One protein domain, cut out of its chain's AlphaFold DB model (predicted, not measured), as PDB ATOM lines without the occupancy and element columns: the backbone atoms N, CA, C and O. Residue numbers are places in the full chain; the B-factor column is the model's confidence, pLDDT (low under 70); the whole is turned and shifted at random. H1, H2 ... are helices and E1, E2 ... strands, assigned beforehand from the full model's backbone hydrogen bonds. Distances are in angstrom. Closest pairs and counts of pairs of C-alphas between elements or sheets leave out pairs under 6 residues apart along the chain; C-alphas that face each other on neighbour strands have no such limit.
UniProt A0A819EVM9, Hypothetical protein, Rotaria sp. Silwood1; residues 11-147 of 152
ATOM      1  N   ILE A  11     -16.639   1.160  36.590       98.56
ATOM      2  CA  ILE A  11     -17.455   1.972  35.683       98.56
ATOM      3  C   ILE A  11     -16.679   3.247  35.372       98.56
ATOM      4  O   ILE A  11     -16.303   3.964  36.297       98.56
ATOM      5  N   TYR A  12     -16.470   3.582  34.100       97.19
ATOM      6  CA  TYR A  12     -15.871   4.875  33.759       97.19
ATOM      7  C   TYR A  12     -16.757   6.027  34.245       97.19
ATOM      8  O   TYR A  12     -17.953   6.060  33.944       97.19
ATOM      9  N   ASP A  13     -16.184   6.959  35.008       96.12
ATOM     10  CA  ASP A  13     -16.938   8.042  35.639       96.12
ATOM     11  C   ASP A  13     -17.145   9.233  34.695       96.12
ATOM     12  O   ASP A  13     -16.309  10.126  34.592       96.12
ATOM     13  N   GLY A  14     -18.306   9.300  34.038       94.00
ATOM     14  CA  GLY A  14     -18.653  10.416  33.154       94.00
ATOM     15  C   GLY A  14     -18.654  11.792  33.835       94.00
ATOM     16  O   GLY A  14     -18.629  12.808  33.145       94.00
ATOM     17  N   ARG A  15     -18.663  11.861  35.176       92.38
ATOM     18  CA  ARG A  15     -18.628  13.124  35.938       92.38
ATOM     19  C   ARG A  15     -17.218  13.703  36.046       92.38
ATOM     20  O   ARG A  15     -17.086  14.881  36.358       92.38
ATOM     21  N   THR A  16     -16.182  12.895  35.809       91.81
ATOM     22  CA  THR A  16     -14.770  13.309  35.896       91.81
ATOM     23  C   THR A  16     -14.146  13.589  34.526       91.81
ATOM     24  O   THR A  16     -12.940  13.836  34.434       91.81
ATOM     25  N   ILE A  17     -14.955  13.606  33.455       87.69
ATOM     26  CA  ILE A  17     -14.529  14.042  32.119       87.69
ATOM     27  C   ILE A  17     -13.936  15.452  32.214       87.69
ATOM     28  O   ILE A  17     -14.560  16.383  32.720       87.69
ATOM     29  N   ARG A  18     -12.706  15.604  31.719       80.00
ATOM     30  CA  ARG A  18     -11.940  16.851  31.807       80.00
ATOM     31  C   ARG A  18     -12.513  17.942  30.896       80.00
ATOM     32  O   ARG A  18     -12.982  17.664  29.794       80.00
ATOM     33  N   ASN A  19     -12.334  19.200  31.304       68.62
ATOM     34  CA  ASN A  19     -12.807  20.398  30.587       68.62
ATOM     35  C   ASN A  19     -12.210  20.600  29.179       68.62
ATOM     36  O   ASN A  19     -12.667  21.471  28.449       68.62
ATOM     37  N   ASN A  20     -11.185  19.836  28.790       79.19
ATOM     38  CA  ASN A  20     -10.638  19.852  27.428       79.19
ATOM     39  C   ASN A  20     -11.434  18.971  26.443       79.19
ATOM     40  O   ASN A  20     -11.038  18.830  25.290       79.19
ATOM     41  N   THR A  21     -12.533  18.372  26.897       83.56
ATOM     42  CA  THR A  21     -13.499  17.632  26.081       83.56
ATOM     43  C   THR A  21     -14.662  18.549  25.689       83.56
ATOM     44  O   THR A  21     -15.064  19.375  26.514       83.56
ATOM     45  N   PRO A  22     -15.264  18.412  24.490       90.62
ATOM     46  CA  PRO A  22     -16.490  19.129  24.157       90.62
ATOM     47  C   PRO A  22     -17.584  18.913  25.225       90.62
ATOM     48  O   PRO A  22     -17.964  17.765  25.481       90.62
ATOM     49  N   PRO A  23     -18.137  19.984  25.836       90.56
ATOM     50  CA  PRO A  23     -19.100  19.861  26.937       90.56
ATOM     51  C   PRO A  23     -20.363  19.059  26.597       90.56
ATOM     52  O   PRO A  23     -21.001  18.505  27.491       90.56
ATOM     53  N   SER A  24     -20.703  18.946  25.309       91.44
ATOM     54  CA  SER A  24     -21.827  18.146  24.813       91.44
ATOM     55  C   SER A  24     -21.737  16.666  25.189       91.44
ATOM     56  O   SER A  24     -22.770  16.025  25.345       91.44
ATOM     57  N   ALA A  25     -20.533  16.111  25.361       93.31
ATOM     58  CA  ALA A  25     -20.354  14.701  25.707       93.31
ATOM     59  C   ALA A  25     -20.689  14.391  27.176       93.31
ATOM     60  O   ALA A  25     -20.964  13.238  27.516       93.31
ATOM     61  N   ILE A  26     -20.657  15.395  28.058       93.75
ATOM     62  CA  ILE A  26     -20.723  15.194  29.511       93.75
ATOM     63  C   ILE A  26     -22.094  14.658  29.956       93.75
ATOM     64  O   ILE A  26     -22.112  13.616  30.615       93.75
ATOM     65  N   PRO A  27     -23.247  15.268  29.598       95.69
ATOM     66  CA  PRO A  27     -24.545  14.813  30.102       95.69
ATOM     67  C   PRO A  27     -24.841  13.352  29.756       95.69
ATOM     68  O   PRO A  27     -25.213  12.574  30.636       95.69
ATOM     69  N   GLY A  28     -24.630  12.961  28.497       96.94
ATOM     70  CA  GLY A  28     -24.812  11.584  28.049       96.94
ATOM     71  C   GLY A  28     -23.872  10.620  28.764       96.94
ATOM     72  O   GLY A  28     -24.319   9.575  29.227       96.94
ATOM     73  N   SER A  29     -22.601  10.993  28.945       97.19
ATOM     74  CA  SER A  29     -21.633  10.129  29.630       97.19
ATOM     75  C   SER A  29     -22.000   9.903  31.096       97.19
ATOM     76  O   SER A  29     -22.002   8.770  31.567       97.19
ATOM     77  N   VAL A  30     -22.417  10.959  31.805       97.19
ATOM     78  CA  VAL A  30     -22.925  10.859  33.184       97.19
ATOM     79  C   VAL A  30     -24.137   9.928  33.259       97.19
ATOM     80  O   VAL A  30     -24.218   9.092  34.161       97.19
ATOM     81  N   ARG A  31     -25.074  10.044  32.310       98.19
ATOM     82  CA  ARG A  31     -26.268   9.192  32.263       98.19
ATOM     83  C   ARG A  31     -25.919   7.726  31.975       98.19
ATOM     84  O   ARG A  31     -26.476   6.846  32.625       98.19
ATOM     85  N   ILE A  32     -24.977   7.447  31.068       98.50
ATOM     86  CA  ILE A  32     -24.524   6.074  30.782       98.50
ATOM     87  C   ILE A  32     -23.820   5.467  32.007       98.50
ATOM     88  O   ILE A  32     -24.133   4.340  32.389       98.50
ATOM     89  N   SER A  33     -22.918   6.203  32.668       98.38
ATOM     90  CA  SER A  33     -22.267   5.737  33.905       98.38
ATOM     91  C   SER A  33     -23.287   5.424  35.005       98.38
ATOM     92  O   SER A  33     -23.139   4.434  35.725       98.38
ATOM     93  N   ALA A  34     -24.350   6.228  35.122       98.50
ATOM     94  CA  ALA A  34     -25.440   5.968  36.057       98.50
ATOM     95  C   ALA A  34     -26.208   4.679  35.717       98.50
ATOM     96  O   ALA A  34     -26.476   3.901  36.625       98.50
ATOM     97  N   LEU A  35     -26.484   4.396  34.436       98.44
ATOM     98  CA  LEU A  35     -27.135   3.141  34.030       98.44
ATOM     99  C   LEU A  35     -26.327   1.903  34.437       98.44
ATOM    100  O   LEU A  35     -26.902   0.938  34.941       98.44
ATOM    101  N   PHE A  36     -25.001   1.932  34.268       98.81
ATOM    102  CA  PHE A  36     -24.138   0.849  34.749       98.81
ATOM    103  C   PHE A  36     -24.205   0.700  36.269       98.81
ATOM    104  O   PHE A  36     -24.399  -0.404  36.775       98.81
ATOM    105  N   ARG A  37     -24.076   1.809  37.007       98.75
ATOM    106  CA  ARG A  37     -24.137   1.807  38.475       98.75
ATOM    107  C   ARG A  37     -25.455   1.215  38.965       98.75
ATOM    108  O   ARG A  37     -25.458   0.359  39.845       98.75
ATOM    109  N   ASP A  38     -26.562   1.656  38.383       98.69
ATOM    110  CA  ASP A  38     -27.900   1.224  38.771       98.69
ATOM    111  C   ASP A  38     -28.113  -0.267  38.466       98.69
ATOM    112  O   ASP A  38     -28.797  -0.955  39.226       98.69
ATOM    113  N   TRP A  39     -27.474  -0.797  37.414       98.75
ATOM    114  CA  TRP A  39     -27.438  -2.235  37.158       98.75
ATOM    115  C   TRP A  39     -26.728  -2.994  38.283       98.75
ATOM    116  O   TRP A  39     -27.326  -3.912  38.839       98.75
ATOM    117  N   PHE A  40     -25.511  -2.602  38.681       98.75
ATOM    118  CA  PHE A  40     -24.800  -3.291  39.770       98.75
ATOM    119  C   PHE A  40     -25.556  -3.197  41.101       98.75
ATOM    120  O   PHE A  40     -25.691  -4.205  41.789       98.75
ATOM    121  N   ILE A  41     -26.132  -2.030  41.421       98.56
ATOM    122  CA  ILE A  41     -26.967  -1.844  42.621       98.56
ATOM    123  C   ILE A  41     -28.174  -2.788  42.601       98.56
ATOM    124  O   ILE A  41     -28.436  -3.458  43.595       98.56
ATOM    125  N   ARG A  42     -28.900  -2.871  41.477       98.44
ATOM    126  CA  ARG A  42     -30.078  -3.748  41.345       98.44
ATOM    127  C   ARG A  42     -29.737  -5.228  41.528       98.44
ATOM    128  O   ARG A  42     -30.599  -5.986  41.954       98.44
ATOM    129  N   HIS A  43     -28.518  -5.628  41.185       98.44
ATOM    130  CA  HIS A  43     -28.045  -7.006  41.315       98.44
ATOM    131  C   HIS A  43     -27.266  -7.248  42.613       98.44
ATOM    132  O   HIS A  43     -26.645  -8.297  42.748       98.44
ATOM    133  N   GLU A  44     -27.281  -6.288  43.548       97.81
ATOM    134  CA  GLU A  44     -26.599  -6.378  44.846       97.81
ATOM    135  C   GLU A  44     -25.082  -6.622  44.721       97.81
ATOM    136  O   GLU A  44     -24.439  -7.195  45.598       97.81
ATOM    137  N   LEU A  45     -24.485  -6.158  43.620       98.50
ATOM    138  CA  LEU A  45     -23.062  -6.300  43.341       98.50
ATOM    139  C   LEU A  45     -22.283  -5.055  43.802       98.50
ATOM    140  O   LEU A  45     -22.791  -3.930  43.715       98.50
ATOM    141  N   PRO A  46     -21.023  -5.218  44.253       98.31
ATOM    142  CA  PRO A  46     -20.141  -4.079  44.455       98.31
ATOM    143  C   PRO A  46     -19.887  -3.357  43.126       98.31
ATOM    144  O   PRO A  46     -20.092  -3.909  42.050       98.31
ATOM    145  N   TRP A  47     -19.421  -2.116  43.191       98.44
ATOM    146  CA  TRP A  47     -19.017  -1.357  42.010       98.44
ATOM    147  C   TRP A  47     -18.027  -0.261  42.388       98.44
ATOM    148  O   TRP A  47     -17.976   0.178  43.538       98.44
ATOM    149  N   ASP A  48     -17.246   0.195  41.418       98.06
ATOM    150  CA  ASP A  48     -16.283   1.281  41.578       98.06
ATOM    151  C   ASP A  48     -16.355   2.244  40.411       98.06
ATOM    152  O   ASP A  48     -16.589   1.834  39.277       98.06
ATOM    153  N   PHE A  49     -16.085   3.519  40.669       97.06
ATOM    154  CA  PHE A  49     -15.740   4.422  39.584       97.06
ATOM    155  C   PHE A  49     -14.284   4.212  39.170       97.06
ATOM    156  O   PHE A  49     -13.407   3.962  39.996       97.06
ATOM    157  N   ALA A  50     -14.053   4.281  37.868       94.44
ATOM    158  CA  ALA A  50     -12.750   4.244  37.242       94.44
ATOM    159  C   ALA A  50     -12.504   5.561  36.510       94.44
ATOM    160  O   ALA A  50     -13.416   6.142  35.910       94.44
ATOM    161  N   ASP A  51     -11.253   6.004  36.548       90.88
ATOM    162  CA  ASP A  51     -10.843   7.244  35.912       90.88
ATOM    163  C   ASP A  51     -10.915   7.150  34.389       90.88
ATOM    164  O   ASP A  51     -10.605   6.126  33.776       90.88
ATOM    165  N   ILE A  52     -11.279   8.271  33.772       88.81
ATOM    166  CA  ILE A  52     -11.167   8.486  32.331       88.81
ATOM    167  C   ILE A  52      -9.774   9.077  32.083       88.81
ATOM    168  O   ILE A  52      -9.587  10.289  31.966       88.81
ATOM    169  N   ASP A  53      -8.771   8.201  32.066       84.56
ATOM    170  CA  ASP A  53      -7.346   8.567  32.018       84.56
ATOM    171  C   ASP A  53      -6.796   8.770  30.591       84.56
ATOM    172  O   ASP A  53      -5.720   9.340  30.409       84.56
ATOM    173  N   GLY A  54      -7.557   8.340  29.582       82.62
ATOM    174  CA  GLY A  54      -7.229   8.446  28.162       82.62
ATOM    175  C   GLY A  54      -6.620   7.174  27.564       82.62
ATOM    176  O   GLY A  54      -6.377   7.139  26.358       82.62
ATOM    177  N   ARG A  55      -6.412   6.116  28.361       81.12
ATOM    178  CA  ARG A  55      -5.784   4.847  27.947       81.12
ATOM    179  C   ARG A  55      -6.753   3.855  27.276       81.12
ATOM    180  O   ARG A  55      -6.487   2.658  27.272       81.12
ATOM    181  N   GLY A  56      -7.868   4.321  26.710       85.31
ATOM    182  CA  GLY A  56      -8.862   3.473  26.037       85.31
ATOM    183  C   GLY A  56      -9.342   4.036  24.700       85.31
ATOM    184  O   GLY A  56      -9.178   5.222  24.412       85.31
ATOM    185  N   ASP A  57      -9.997   3.192  23.900       91.81
ATOM    186  CA  ASP A  57     -10.493   3.551  22.559       91.81
ATOM    187  C   ASP A  57     -11.576   4.644  22.579       91.81
ATOM    188  O   ASP A  57     -11.835   5.307  21.574       91.81
ATOM    189  N   TYR A  58     -12.195   4.884  23.740       91.94
ATOM    190  CA  TYR A  58     -13.193   5.937  23.925       91.94
ATOM    191  C   TYR A  58     -12.620   7.352  23.732       91.94
ATOM    192  O   TYR A  58     -13.386   8.287  23.496       91.94
ATOM    193  N   SER A  59     -11.297   7.539  23.822       90.62
ATOM    194  CA  SER A  59     -10.656   8.862  23.810       90.62
ATOM    195  C   SER A  59     -10.968   9.671  22.547       90.62
ATOM    196  O   SER A  59     -11.258  10.864  22.640       90.62
ATOM    197  N   SER A  60     -10.976   9.044  21.366       91.50
ATOM    198  CA  SER A  60     -11.276   9.735  20.101       91.50
ATOM    199  C   SER A  60     -12.756  10.104  19.956       91.50
ATOM    200  O   SER A  60     -13.077  11.161  19.409       91.50
ATOM    201  N   PHE A  61     -13.658   9.270  20.481       94.69
ATOM    202  CA  PHE A  61     -15.092   9.577  20.540       94.69
ATOM    203  C   PHE A  61     -15.338  10.776  21.448       94.69
ATOM    204  O   PHE A  61     -15.986  11.744  21.047       94.69
ATOM    205  N   LEU A  62     -14.732  10.742  22.632       92.62
ATOM    206  CA  LEU A  62     -14.822  11.808  23.613       92.62
ATOM    207  C   LEU A  62     -14.293  13.133  23.040       92.62
ATOM    208  O   LEU A  62     -14.994  14.140  23.086       92.62
ATOM    209  N   ALA A  63     -13.123  13.120  22.389       91.38
ATOM    210  CA  ALA A  63     -12.556  14.286  21.704       91.38
ATOM    211  C   ALA A  63     -13.464  14.853  20.592       91.38
ATOM    212  O   ALA A  63     -13.409  16.044  20.299       91.38
ATOM    213  N   SER A  64     -14.327  14.017  20.011       93.56
ATOM    214  CA  SER A  64     -15.307  14.403  18.988       93.56
ATOM    215  C   SER A  64     -16.658  14.842  19.574       93.56
ATOM    216  O   SER A  64     -17.613  15.060  18.832       93.56
ATOM    217  N   GLY A  65     -16.769  14.954  20.900       93.19
ATOM    218  CA  GLY A  65     -17.996  15.357  21.587       93.19
ATOM    219  C   GLY A  65     -19.064  14.269  21.658       93.19
ATOM    220  O   GLY A  65     -20.219  14.577  21.958       93.19
ATOM    221  N   ILE A  66     -18.684  13.015  21.403       95.81
ATOM    222  CA  ILE A  66     -19.564  11.855  21.512       95.81
ATOM    223  C   ILE A  66     -19.565  11.385  22.966       95.81
ATOM    224  O   ILE A  66     -18.507  11.179  23.561       95.81
ATOM    225  N   ALA A  67     -20.757  11.223  23.537       96.38
ATOM    226  CA  ALA A  67     -20.924  10.675  24.877       96.38
ATOM    227  C   ALA A  67     -20.376   9.240  24.959       96.38
ATOM    228  O   ALA A  67     -20.608   8.424  24.065       96.38
ATOM    229  N   ILE A  68     -19.677   8.930  26.050       96.31
ATOM    230  CA  ILE A  68     -19.039   7.633  26.276       96.31
ATOM    231  C   ILE A  68     -19.517   7.011  27.581       96.31
ATOM    232  O   ILE A  68     -20.010   7.675  28.486       96.31
ATOM    233  N   GLY A  69     -19.327   5.710  27.702       96.06
ATOM    234  CA  GLY A  69     -19.437   4.992  28.957       96.06
ATOM    235  C   GLY A  69     -18.859   3.602  28.773       96.06
ATOM    236  O   GLY A  69     -18.616   3.162  27.649       96.06
ATOM    237  N   GLY A  70     -18.607   2.909  29.871       97.12
ATOM    238  CA  GLY A  70     -18.045   1.576  29.781       97.12
ATOM    239  C   GLY A  70     -17.579   1.041  31.113       97.12
ATOM    240  O   GLY A  70     -17.726   1.675  32.160       97.12
ATOM    241  N   LEU A  71     -17.006  -0.148  31.020       98.19
ATOM    242  CA  LEU A  71     -16.631  -0.972  32.147       98.19
ATOM    243  C   LEU A  71     -15.150  -1.336  32.079       98.19
ATOM    244  O   LEU A  71     -14.586  -1.508  30.996       98.19
ATOM    245  N   ILE A  72     -14.539  -1.508  33.245       97.81
ATOM    246  CA  ILE A  72     -13.170  -1.999  33.380       97.81
ATOM    247  C   ILE A  72     -13.037  -2.871  34.625       97.81
ATOM    248  O   ILE A  72     -13.500  -2.506  35.703       97.81
ATOM    249  N   SER A  73     -12.383  -4.025  34.489       97.94
ATOM    250  CA  SER A  73     -12.197  -4.965  35.602       97.94
ATOM    251  C   SER A  73     -10.959  -4.706  36.475       97.94
ATOM    252  O   SER A  73     -10.691  -5.472  37.396       97.94
ATOM    253  N   GLY A  74     -10.231  -3.618  36.208       96.69
ATOM    254  CA  GLY A  74      -8.923  -3.298  36.793       96.69
ATOM    255  C   GLY A  74      -7.762  -3.890  35.988       96.69
ATOM    256  O   GLY A  74      -7.931  -4.898  35.314       96.69
ATOM    257  N   VAL A  75      -6.600  -3.247  36.014       95.44
ATOM    258  CA  VAL A  75      -5.413  -3.642  35.235       95.44
ATOM    259  C   VAL A  75      -4.170  -3.622  36.131       95.44
ATOM    260  O   VAL A  75      -4.018  -4.484  36.994       95.44
ATOM    261  N   ASP A  76      -3.310  -2.621  35.960       94.62
ATOM    262  CA  ASP A  76      -2.089  -2.369  36.717       94.62
ATOM    263  C   ASP A  76      -2.329  -1.665  38.064       94.62
ATOM    264  O   ASP A  76      -1.403  -1.526  38.864       94.62
ATOM    265  N   ASP A  77      -3.564  -1.244  38.346       95.00
ATOM    266  CA  ASP A  77      -3.941  -0.615  39.606       95.00
ATOM    267  C   ASP A  77      -4.099  -1.627  40.755       95.00
ATOM    268  O   ASP A  77      -4.429  -2.799  40.555       95.00
ATOM    269  N   ILE A  78      -3.826  -1.168  41.981       97.81
ATOM    270  CA  ILE A  78      -3.822  -1.992  43.197       97.81
ATOM    271  C   ILE A  78      -5.208  -1.991  43.842       97.81
ATOM    272  O   ILE A  78      -5.742  -0.932  44.176       97.81
ATOM    273  N   LYS A  79      -5.733  -3.186  44.129       98.31
ATOM    274  CA  LYS A  79      -6.930  -3.348  44.957       98.31
ATOM    275  C   LYS A  79      -6.625  -2.950  46.399       98.31
ATOM    276  O   LYS A  79      -5.802  -3.586  47.058       98.31
ATOM    277  N   SER A  80      -7.298  -1.926  46.917       98.38
ATOM    278  CA  SER A  80      -7.118  -1.499  48.310       98.38
ATOM    279  C   SER A  80      -7.739  -2.491  49.301       98.38
ATOM    280  O   SER A  80      -8.612  -3.290  48.947       98.38
ATOM    281  N   GLN A  81      -7.323  -2.421  50.570       98.44
ATOM    282  CA  GLN A  81      -7.940  -3.198  51.652       98.44
ATOM    283  C   GLN A  81      -9.443  -2.912  51.767       98.44
ATOM    284  O   GLN A  81     -10.246  -3.840  51.807       98.44
ATOM    285  N   GLU A  82      -9.833  -1.637  51.727       98.25
ATOM    286  CA  GLU A  82     -11.238  -1.225  51.789       98.25
ATOM    287  C   GLU A  82     -12.052  -1.776  50.610       98.25
ATOM    288  O   GLU A  82     -13.160  -2.285  50.796       98.25
ATOM    289  N   GLN A  83     -11.494  -1.729  49.396       98.38
ATOM    290  CA  GLN A  83     -12.148  -2.287  48.219       98.38
ATOM    291  C   GLN A  83     -12.322  -3.800  48.366       98.38
ATOM    292  O   GLN A  83     -13.428  -4.299  48.167       98.38
ATOM    293  N   ARG A  84     -11.269  -4.525  48.765       98.50
ATOM    294  CA  ARG A  84     -11.342  -5.967  49.034       98.50
ATOM    295  C   ARG A  84     -12.430  -6.282  50.056       98.50
ATOM    296  O   ARG A  84     -13.261  -7.142  49.788       98.50
ATOM    297  N   ASP A  85     -12.462  -5.579  51.185       98.31
ATOM    298  CA  ASP A  85     -13.398  -5.859  52.281       98.31
ATOM    299  C   ASP A  85     -14.849  -5.570  51.896       98.31
ATOM    300  O   ASP A  85     -15.757  -6.324  52.255       98.31
ATOM    301  N   ARG A  86     -15.090  -4.514  51.111       98.00
ATOM    302  CA  ARG A  86     -16.424  -4.228  50.571       98.00
ATOM    303  C   ARG A  86     -16.885  -5.303  49.588       98.00
ATOM    304  O   ARG A  86     -18.051  -5.688  49.637       98.00
ATOM    305  N   TYR A  87     -15.999  -5.790  48.719       98.44
ATOM    306  CA  TYR A  87     -16.345  -6.867  47.788       98.44
ATOM    307  C   TYR A  87     -16.595  -8.176  48.537       98.44
ATOM    308  O   TYR A  87     -17.567  -8.854  48.240       98.44
ATOM    309  N   ASP A  88     -15.785  -8.496  49.547       97.94
ATOM    310  CA  ASP A  88     -15.966  -9.680  50.398       97.94
ATOM    311  C   ASP A  88     -17.329  -9.659  51.103       97.94
ATOM    312  O   ASP A  88     -18.037 -10.661  51.150       97.94
ATOM    313  N   ARG A  89     -17.741  -8.487  51.600       97.88
ATOM    314  CA  ARG A  89     -19.045  -8.311  52.248       97.88
ATOM    315  C   ARG A  89     -20.218  -8.548  51.297       97.88
ATOM    316  O   ARG A  89     -21.206  -9.135  51.719       97.88
ATOM    317  N   LEU A  90     -20.134  -8.048  50.065       97.75
ATOM    318  CA  LEU A  90     -21.242  -8.098  49.103       97.75
ATOM    319  C   LEU A  90     -21.289  -9.403  48.306       97.75
ATOM    320  O   LEU A  90     -22.367  -9.865  47.961       97.75
ATOM    321  N   LEU A  91     -20.136 -10.009  48.020       97.94
ATOM    322  CA  LEU A  91     -20.056 -11.234  47.225       97.94
ATOM    323  C   LEU A  91     -20.048 -12.500  48.082       97.94
ATOM    324  O   LEU A  91     -20.433 -13.558  47.596       97.94
ATOM    325  N   GLY A  92     -19.617 -12.394  49.338       96.88
ATOM    326  CA  GLY A  92     -19.400 -13.519  50.238       96.88
ATOM    327  C   GLY A  92     -17.936 -13.633  50.662       96.88
ATOM    328  O   GLY A  92     -17.012 -13.248  49.939       96.88
ATOM    329  N   GLN A  93     -17.725 -14.174  51.860       94.25
ATOM    330  CA  GLN A  93     -16.401 -14.283  52.466       94.25
ATOM    331  C   GLN A  93     -15.439 -15.087  51.577       94.25
ATOM    332  O   GLN A  93     -15.723 -16.220  51.195       94.25
ATOM    333  N   GLY A  94     -14.281 -14.503  51.274       92.94
ATOM    334  CA  GLY A  94     -13.264 -15.065  50.385       92.94
ATOM    335  C   GLY A  94     -13.416 -14.671  48.912       92.94
ATOM    336  O   GLY A  94     -12.509 -14.946  48.127       92.94
ATOM    337  N   LEU A  95     -14.505 -13.999  48.524       96.19
ATOM    338  CA  LEU A  95     -14.775 -13.606  47.135       96.19
ATOM    339  C   LEU A  95     -14.390 -12.150  46.834       96.19
ATOM    340  O   LEU A  95     -14.475 -11.711  45.688       96.19
ATOM    341  N   GLY A  96     -13.895 -11.409  47.833       96.00
ATOM    342  CA  GLY A  96     -13.413 -10.036  47.659       96.00
ATOM    343  C   GLY A  96     -12.100  -9.891  46.879       96.00
ATOM    344  O   GLY A  96     -11.735  -8.782  46.474       96.00
ATOM    345  N   GLY A  97     -11.390 -10.998  46.650       96.50
ATOM    346  CA  GLY A  97     -10.050 -11.019  46.065       96.50
ATOM    347  C   GLY A  97      -8.950 -10.673  47.075       96.50
ATOM    348  O   GLY A  97      -9.116 -10.846  48.285       96.50
ATOM    349  N   LEU A  98      -7.810 -10.199  46.568       98.12
ATOM    350  CA  LEU A  98      -6.604  -9.926  47.354       98.12
ATOM    351  C   LEU A  98      -6.368  -8.419  47.490       98.12
ATOM    352  O   LEU A  98      -6.279  -7.704  46.491       98.12
ATOM    353  N   ALA A  99      -6.247  -7.951  48.730       98.25
ATOM    354  CA  ALA A  99      -5.865  -6.578  49.038       98.25
ATOM    355  C   ALA A  99      -4.367  -6.356  48.801       98.25
ATOM    356  O   ALA A  99      -3.561  -7.268  48.981       98.25
ATOM    357  N   ASN A 100      -3.994  -5.123  48.458       98.12
ATOM    358  CA  ASN A 100      -2.620  -4.686  48.196       98.12
ATOM    359  C   ASN A 100      -1.929  -5.459  47.057       98.12
ATOM    360  O   ASN A 100      -0.703  -5.511  46.979       98.12
ATOM    361  N   VAL A 101      -2.725  -6.046  46.161       98.12
ATOM    362  CA  VAL A 101      -2.283  -6.749  44.955       98.12
ATOM    363  C   VAL A 101      -2.936  -6.082  43.746       98.12
ATOM    364  O   VAL A 101      -4.073  -5.611  43.829       98.12
ATOM    365  N   VAL A 102      -2.217  -6.033  42.624       98.19
ATOM    366  CA  VAL A 102      -2.755  -5.527  41.353       98.19
ATOM    367  C   VAL A 102      -3.988  -6.315  40.902       98.19
ATOM    368  O   VAL A 102      -4.141  -7.497  41.228       98.19
ATOM    369  N   HIS A 103      -4.884  -5.664  40.164       98.44
ATOM    370  CA  HIS A 103      -6.086  -6.310  39.635       98.44
ATOM    371  C   HIS A 103      -5.760  -7.404  38.608       98.44
ATOM    372  O   HIS A 103      -6.375  -8.475  38.637       98.44
ATOM    373  N   ASP A 104      -4.780  -7.156  37.736       98.31
ATOM    374  CA  ASP A 104      -4.257  -8.128  36.783       98.31
ATOM    375  C   ASP A 104      -2.714  -8.206  36.829       98.31
ATOM    376  O   ASP A 104      -2.017  -7.363  36.259       98.31
ATOM    377  N   PRO A 105      -2.138  -9.241  37.471       97.44
ATOM    378  CA  PRO A 105      -0.692  -9.435  37.517       97.44
ATOM    379  C   PRO A 105      -0.083  -9.843  36.167       97.44
ATOM    380  O   PRO A 105       1.145  -9.775  36.024       97.44
ATOM    381  N   CYS A 106      -0.903 -10.255  35.199       98.00
ATOM    382  CA  CYS A 106      -0.496 -10.702  33.873       98.00
ATOM    383  C   CYS A 106      -0.742  -9.664  32.772       98.00
ATOM    384  O   CYS A 106      -0.376  -9.936  31.631       98.00
ATOM    385  N   TYR A 107      -1.249  -8.469  33.094       97.19
ATOM    386  CA  TYR A 107      -1.467  -7.400  32.118       97.19
ATOM    387  C   TYR A 107      -0.210  -7.141  31.264       97.19
ATOM    388  O   TYR A 107       0.868  -6.871  31.801       97.19
ATOM    389  N   HIS A 108      -0.342  -7.253  29.935       96.69
ATOM    390  CA  HIS A 108       0.751  -7.151  28.947       96.69
ATOM    391  C   HIS A 108       1.911  -8.156  29.139       96.69
ATOM    392  O   HIS A 108       3.047  -7.895  28.734       96.69
ATOM    393  N   LYS A 109       1.652  -9.320  29.740       97.75
ATOM    394  CA  LYS A 109       2.638 -10.398  29.917       97.75
ATOM    395  C   LYS A 109       2.194 -11.665  29.201       97.75
ATOM    396  O   LYS A 109       1.027 -11.860  28.893       97.75
ATOM    397  N   VAL A 110       3.136 -12.587  29.013       98.00
ATOM    398  CA  VAL A 110       2.898 -13.884  28.348       98.00
ATOM    399  C   VAL A 110       1.870 -14.774  29.055       98.00
ATOM    400  O   VAL A 110       1.350 -15.700  28.444       98.00
ATOM    401  N   CYS A 111       1.592 -14.521  30.338       97.88
ATOM    402  CA  CYS A 111       0.598 -15.265  31.106       97.88
ATOM    403  C   CYS A 111      -0.839 -14.748  30.929       97.88
ATOM    404  O   CYS A 111      -1.754 -15.389  31.448       97.88
ATOM    405  N   ASP A 112      -1.054 -13.655  30.181       98.12
ATOM    406  CA  ASP A 112      -2.389 -13.166  29.821       98.12
ATOM    407  C   ASP A 112      -3.047 -14.107  28.803       98.12
ATOM    408  O   ASP A 112      -2.910 -13.998  27.585       98.12
ATOM    409  N   THR A 113      -3.686 -15.131  29.349       97.62
ATOM    410  CA  THR A 113      -4.257 -16.276  28.644       97.62
ATOM    411  C   THR A 113      -5.675 -16.506  29.157       97.62
ATOM    412  O   THR A 113      -6.106 -15.883  30.126       97.62
ATOM    413  N   ILE A 114      -6.417 -17.450  28.573       97.00
ATOM    414  CA  ILE A 114      -7.767 -17.791  29.062       97.00
ATOM    415  C   ILE A 114      -7.771 -18.287  30.519       97.00
ATOM    416  O   ILE A 114      -8.808 -18.260  31.176       97.00
ATOM    417  N   GLN A 115      -6.619 -18.724  31.034       97.31
ATOM    418  CA  GLN A 115      -6.435 -19.122  32.428       97.31
ATOM    419  C   GLN A 115      -6.343 -17.922  33.389       97.31
ATOM    420  O   GLN A 115      -6.495 -18.107  34.594       97.31
ATOM    421  N   ASN A 116      -6.134 -16.701  32.885       97.75
ATOM    422  CA  ASN A 116      -6.022 -15.462  33.662       97.75
ATOM    423  C   ASN A 116      -7.368 -14.713  33.799       97.75
ATOM    424  O   ASN A 116      -7.403 -13.493  33.922       97.75
ATOM    425  N   ILE A 117      -8.497 -15.427  33.741       98.12
ATOM    426  CA  ILE A 117      -9.831 -14.816  33.749       98.12
ATOM    427  C   ILE A 117     -10.612 -15.236  34.992       98.12
ATOM    428  O   ILE A 117     -10.812 -16.425  35.244       98.12
ATOM    429  N   ASN A 118     -11.146 -14.263  35.733       97.94
ATOM    430  CA  ASN A 118     -12.197 -14.539  36.708       97.94
ATOM    431  C   ASN A 118     -13.550 -14.658  35.987       97.94
ATOM    432  O   ASN A 118     -14.138 -13.650  35.598       97.94
ATOM    433  N   LEU A 119     -14.045 -15.888  35.801       97.94
ATOM    434  CA  LEU A 119     -15.271 -16.144  35.032       97.94
ATOM    435  C   LEU A 119     -16.520 -15.496  35.641       97.94
ATOM    436  O   LEU A 119     -17.333 -14.953  34.899       97.94
ATOM    437  N   PHE A 120     -16.651 -15.501  36.970       97.56
ATOM    438  CA  PHE A 120     -17.767 -14.838  37.648       97.56
ATOM    439  C   PHE A 120     -17.748 -13.328  37.385       97.56
ATOM    440  O   PHE A 120     -18.749 -12.758  36.951       97.56
ATOM    441  N   GLY A 121     -16.593 -12.687  37.595       97.75
ATOM    442  CA  GLY A 121     -16.421 -11.260  37.340       97.75
ATOM    443  C   GLY A 121     -16.712 -10.902  35.880       97.75
ATOM    444  O   GLY A 121     -17.482  -9.983  35.603       97.75
ATOM    445  N   TYR A 122     -16.159 -11.682  34.947       98.56
ATOM    446  CA  TYR A 122     -16.370 -11.511  33.513       98.56
ATOM    447  C   TYR A 122     -17.848 -11.618  33.116       98.56
ATOM    448  O   TYR A 122     -18.356 -10.746  32.412       98.56
ATOM    449  N   GLU A 123     -18.562 -12.637  33.602       98.62
ATOM    450  CA  GLU A 123     -19.984 -12.832  33.304       98.62
ATOM    451  C   GLU A 123     -20.818 -11.615  33.725       98.62
ATOM    452  O   GLU A 123     -21.620 -11.113  32.936       98.62
ATOM    453  N   LYS A 124     -20.597 -11.087  34.938       98.69
ATOM    454  CA  LYS A 124     -21.334  -9.909  35.427       98.69
ATOM    455  C   LYS A 124     -21.011  -8.650  34.636       98.69
ATOM    456  O   LYS A 124     -21.919  -7.889  34.316       98.69
ATOM    457  N   MET A 125     -19.753  -8.460  34.243       98.69
ATOM    458  CA  MET A 125     -19.358  -7.339  33.385       98.69
ATOM    459  C   MET A 125     -20.015  -7.417  31.999       98.69
ATOM    460  O   MET A 125     -20.488  -6.404  31.484       98.69
ATOM    461  N   VAL A 126     -20.105  -8.612  31.407       98.69
ATOM    462  CA  VAL A 126     -20.786  -8.821  30.119       98.69
ATOM    463  C   VAL A 126     -22.297  -8.611  30.242       98.69
ATOM    464  O   VAL A 126     -22.886  -7.960  29.380       98.69
ATOM    465  N   GLN A 127     -22.929  -9.094  31.316       98.81
ATOM    466  CA  GLN A 127     -24.358  -8.870  31.570       98.81
ATOM    467  C   GLN A 127     -24.679  -7.379  31.735       98.81
ATOM    468  O   GLN A 127     -25.640  -6.890  31.138       98.81
ATOM    469  N   ALA A 128     -23.848  -6.638  32.472       98.81
ATOM    470  CA  ALA A 128     -23.969  -5.190  32.613       98.81
ATOM    471  C   ALA A 128     -23.834  -4.468  31.262       98.81
ATOM    472  O   ALA A 128     -24.652  -3.606  30.931       98.81
ATOM    473  N   ALA A 129     -22.834  -4.839  30.453       98.75
ATOM    474  CA  ALA A 129     -22.635  -4.286  29.113       98.75
ATOM    475  C   ALA A 129     -23.843  -4.541  28.203       98.75
ATOM    476  O   ALA A 129     -24.356  -3.604  27.589       98.75
ATOM    477  N   ALA A 130     -24.335  -5.781  28.161       98.75
ATOM    478  CA  ALA A 130     -25.501  -6.155  27.369       98.75
ATOM    479  C   ALA A 130     -26.749  -5.363  27.786       98.75
ATOM    480  O   ALA A 130     -27.433  -4.804  26.929       98.75
ATOM    481  N   PHE A 131     -26.999  -5.244  29.094       98.75
ATOM    482  CA  PHE A 131     -28.122  -4.475  29.626       98.75
ATOM    483  C   PHE A 131     -28.082  -3.004  29.200       98.75
ATOM    484  O   PHE A 131     -29.102  -2.459  28.777       98.75
ATOM    485  N   VAL A 132     -26.923  -2.346  29.306       98.69
ATOM    486  CA  VAL A 132     -26.803  -0.930  28.929       98.69
ATOM    487  C   VAL A 132     -26.968  -0.749  27.423       98.69
ATOM    488  O   VAL A 132     -27.712   0.139  27.010       98.69
ATOM    489  N   ILE A 133     -26.354  -1.606  26.600       98.50
ATOM    490  CA  ILE A 133     -26.518  -1.566  25.138       98.50
ATOM    491  C   ILE A 133     -27.997  -1.701  24.760       98.50
ATOM    492  O   ILE A 133     -28.514  -0.885  23.998       98.50
ATOM    493  N   GLU A 134     -28.694  -2.689  25.323       98.62
ATOM    494  CA  GLU A 134     -30.116  -2.903  25.061       98.62
ATOM    495  C   GLU A 134     -30.971  -1.721  25.532       98.62
ATOM    496  O   GLU A 134     -31.852  -1.263  24.802       98.62
ATOM    497  N   SER A 135     -30.698  -1.200  26.729       98.38
ATOM    498  CA  SER A 135     -31.434  -0.069  27.298       98.38
ATOM    499  C   SER A 135     -31.329   1.167  26.407       98.38
ATOM    500  O   SER A 135     -32.341   1.802  26.124       98.38
ATOM    501  N   LEU A 136     -30.123   1.478  25.921       98.19
ATOM    502  CA  LEU A 136     -29.885   2.605  25.020       98.19
ATOM    503  C   LEU A 136     -30.525   2.386  23.643       98.19
ATOM    504  O   LEU A 136     -31.131   3.310  23.104       98.19
ATOM    505  N   ALA A 137     -30.440   1.173  23.092       98.19
ATOM    506  CA  ALA A 137     -31.022   0.835  21.792       98.19
ATOM    507  C   ALA A 137     -32.560   0.909  21.775       98.19
ATOM    508  O   ALA A 137     -33.158   1.092  20.716       98.19
ATOM    509  N   ARG A 138     -33.204   0.769  22.940       98.12
ATOM    510  CA  ARG A 138     -34.663   0.843  23.099       98.12
ATOM    511  C   ARG A 138     -35.181   2.242  23.448       98.12
ATOM    512  O   ARG A 138     -36.395   2.411  23.566       98.12
ATOM    513  N   LEU A 139     -34.309   3.236  23.635       97.56
ATOM    514  CA  LEU A 139     -34.752   4.605  23.896       97.56
ATOM    515  C   LEU A 139     -35.491   5.169  22.670       97.56
ATOM    516  O   LEU A 139     -34.968   5.078  21.560       97.56
ATOM    517  N   PRO A 140     -36.666   5.805  22.851       97.06
ATOM    518  CA  PRO A 140     -37.424   6.374  21.735       97.06
ATOM    519  C   PRO A 140     -36.679   7.533  21.055       97.06
ATOM    520  O   PRO A 140     -36.835   7.744  19.857       97.06
ATOM    521  N   ASP A 141     -35.853   8.259  21.812       97.06
ATOM    522  CA  ASP A 141     -34.960   9.296  21.298       97.06
ATOM    523  C   ASP A 141     -33.618   9.260  22.041       97.06
ATOM    524  O   ASP A 141     -33.391   9.960  23.034       97.06
ATOM    525  N   LEU A 142     -32.710   8.412  21.551       97.06
ATOM    526  CA  LEU A 142     -31.353   8.300  22.086       97.06
ATOM    527  C   LEU A 142     -30.588   9.627  21.985       97.06
ATOM    528  O   LEU A 142     -29.803   9.949  22.875       97.06
ATOM    529  N   LYS A 143     -30.801  10.410  20.921       96.12
ATOM    530  CA  LYS A 143     -30.025  11.629  20.677       96.12
ATOM    531  C   LYS A 143     -30.359  12.690  21.717       96.12
ATOM    532  O   LYS A 143     -29.443  13.200  22.352       96.12
ATOM    533  N   SER A 144     -31.638  12.976  21.940       96.19
ATOM    534  CA  SER A 144     -32.054  13.941  22.968       96.19
ATOM    535  C   SER A 144     -31.739  13.441  24.380       96.19
ATOM    536  O   SER A 144     -31.468  14.232  25.286       96.19
ATOM    537  N   TRP A 145     -31.715  12.120  24.585       96.69
ATOM    538  CA  TRP A 145     -31.286  11.541  25.854       96.69
ATOM    539  C   TRP A 145     -29.773  11.675  26.096       96.69
ATOM    540  O   TRP A 145     -29.357  11.901  27.229       96.69
ATOM    541  N   LEU A 146     -28.927  11.572  25.072       96.50
ATOM    542  CA  LEU A 146     -27.482  11.782  25.223       96.50
ATOM    543  C   LEU A 146     -27.110  13.269  25.264       96.50
ATOM    544  O   LEU A 146     -26.210  13.659  26.006       96.50
ATOM    545  N   TYR A 147     -27.821  14.091  24.495       95.62
ATOM    546  CA  TYR A 147     -27.517  15.499  24.254       95.62
ATOM    547  C   TYR A 147     -28.748  16.362  24.560       95.62
ATOM    548  O   TYR A 147     -29.362  16.907  23.638       95.62
TER     549      TYR A 147
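What this domain is: This is residues 11 to 147 of the 152 residues of the protein "Hypothetical protein" of Rotaria sp. Silwood1 (UniProt A0A819EVM9). Two long helices, H4 and H1, cross as a slanted X and pack on each other near their middles, with the short helix H5 folded back on the first part of H1. Beside this pair lies a body of loops with E1 and H2, through which residues 64 to 80 run to H3 at the other end of the longest axis from H5. The printed part has 137 residues with five named helices and one named strand, in the order H1, E1, H2, H3, H4, H5; the class is mostly helix, though named elements hold just 62 residues. The whole is compact, with a radius of gyration of the C-alphas of 16.1 A and spans of 44 by 31 by 28 A.

How they stand to each other: Begin with the longest helix, H4, residues 119 to 137. With residues 128 to 132 alone it touches H1, residues 25 to 42, which uses residues 32 to 40 alone; their closest C-alphas, those of Ala 128 and Phe 36, are 6.4 A apart. The two stand at a steep tilt of 51 degrees and run opposite ways. Look next at H5, residues 142 to 146: it touches H1 at residues 25 to 31 alone, and the closest C-alphas, those of Leu 146 and Gly 28, are 3.9 A apart. H2, residues 58 to 63, is close to H1 but not clearly touching, with the C-alphas of Leu 62 and Ala 25 closest at 6.6 A. E1, residues 48 to 50, pairs with no named strand and is only just apart from H1, at 8.5 A. H3, residues 81 to 91, touches no helix. Before H3 in the chain, residues 78 to 79 pair antiparallel with residues 101 to 102, which belong to the long link from H3 to H4. In H1, H2, H3, H4 and H5 every O i to N i+4 pair is within hydrogen-bond range.

Where its parts are: Find C-alpha 25 at (-20.354, 14.701, 25.707); from there H1 runs 26.1 A to C-alpha 42. E1 at 48 to 50 covers 6.3 A, and H2 at 58 to 63 covers 8.7 A. H3 runs 15.2 A from Gln 81 to Leu 91. Find C-alpha 119 at (-15.271, -16.144, 35.032); H4 runs 26.7 A from it to C-alpha 137. H5 covers 6.1 A and ends at C-alpha 146, at (-27.482, 11.782, 25.223).

The domain as a whole: The C-alphas farthest apart, those of Val 110 and Pro 140, are 45.6 A apart. The printed part has no cut. The links from H2 to H3, 17 residues, and from H3 to H4, 27 residues, are long. The mean pLDDT of the printed part is 95.8, and residue 19 alone is under 70.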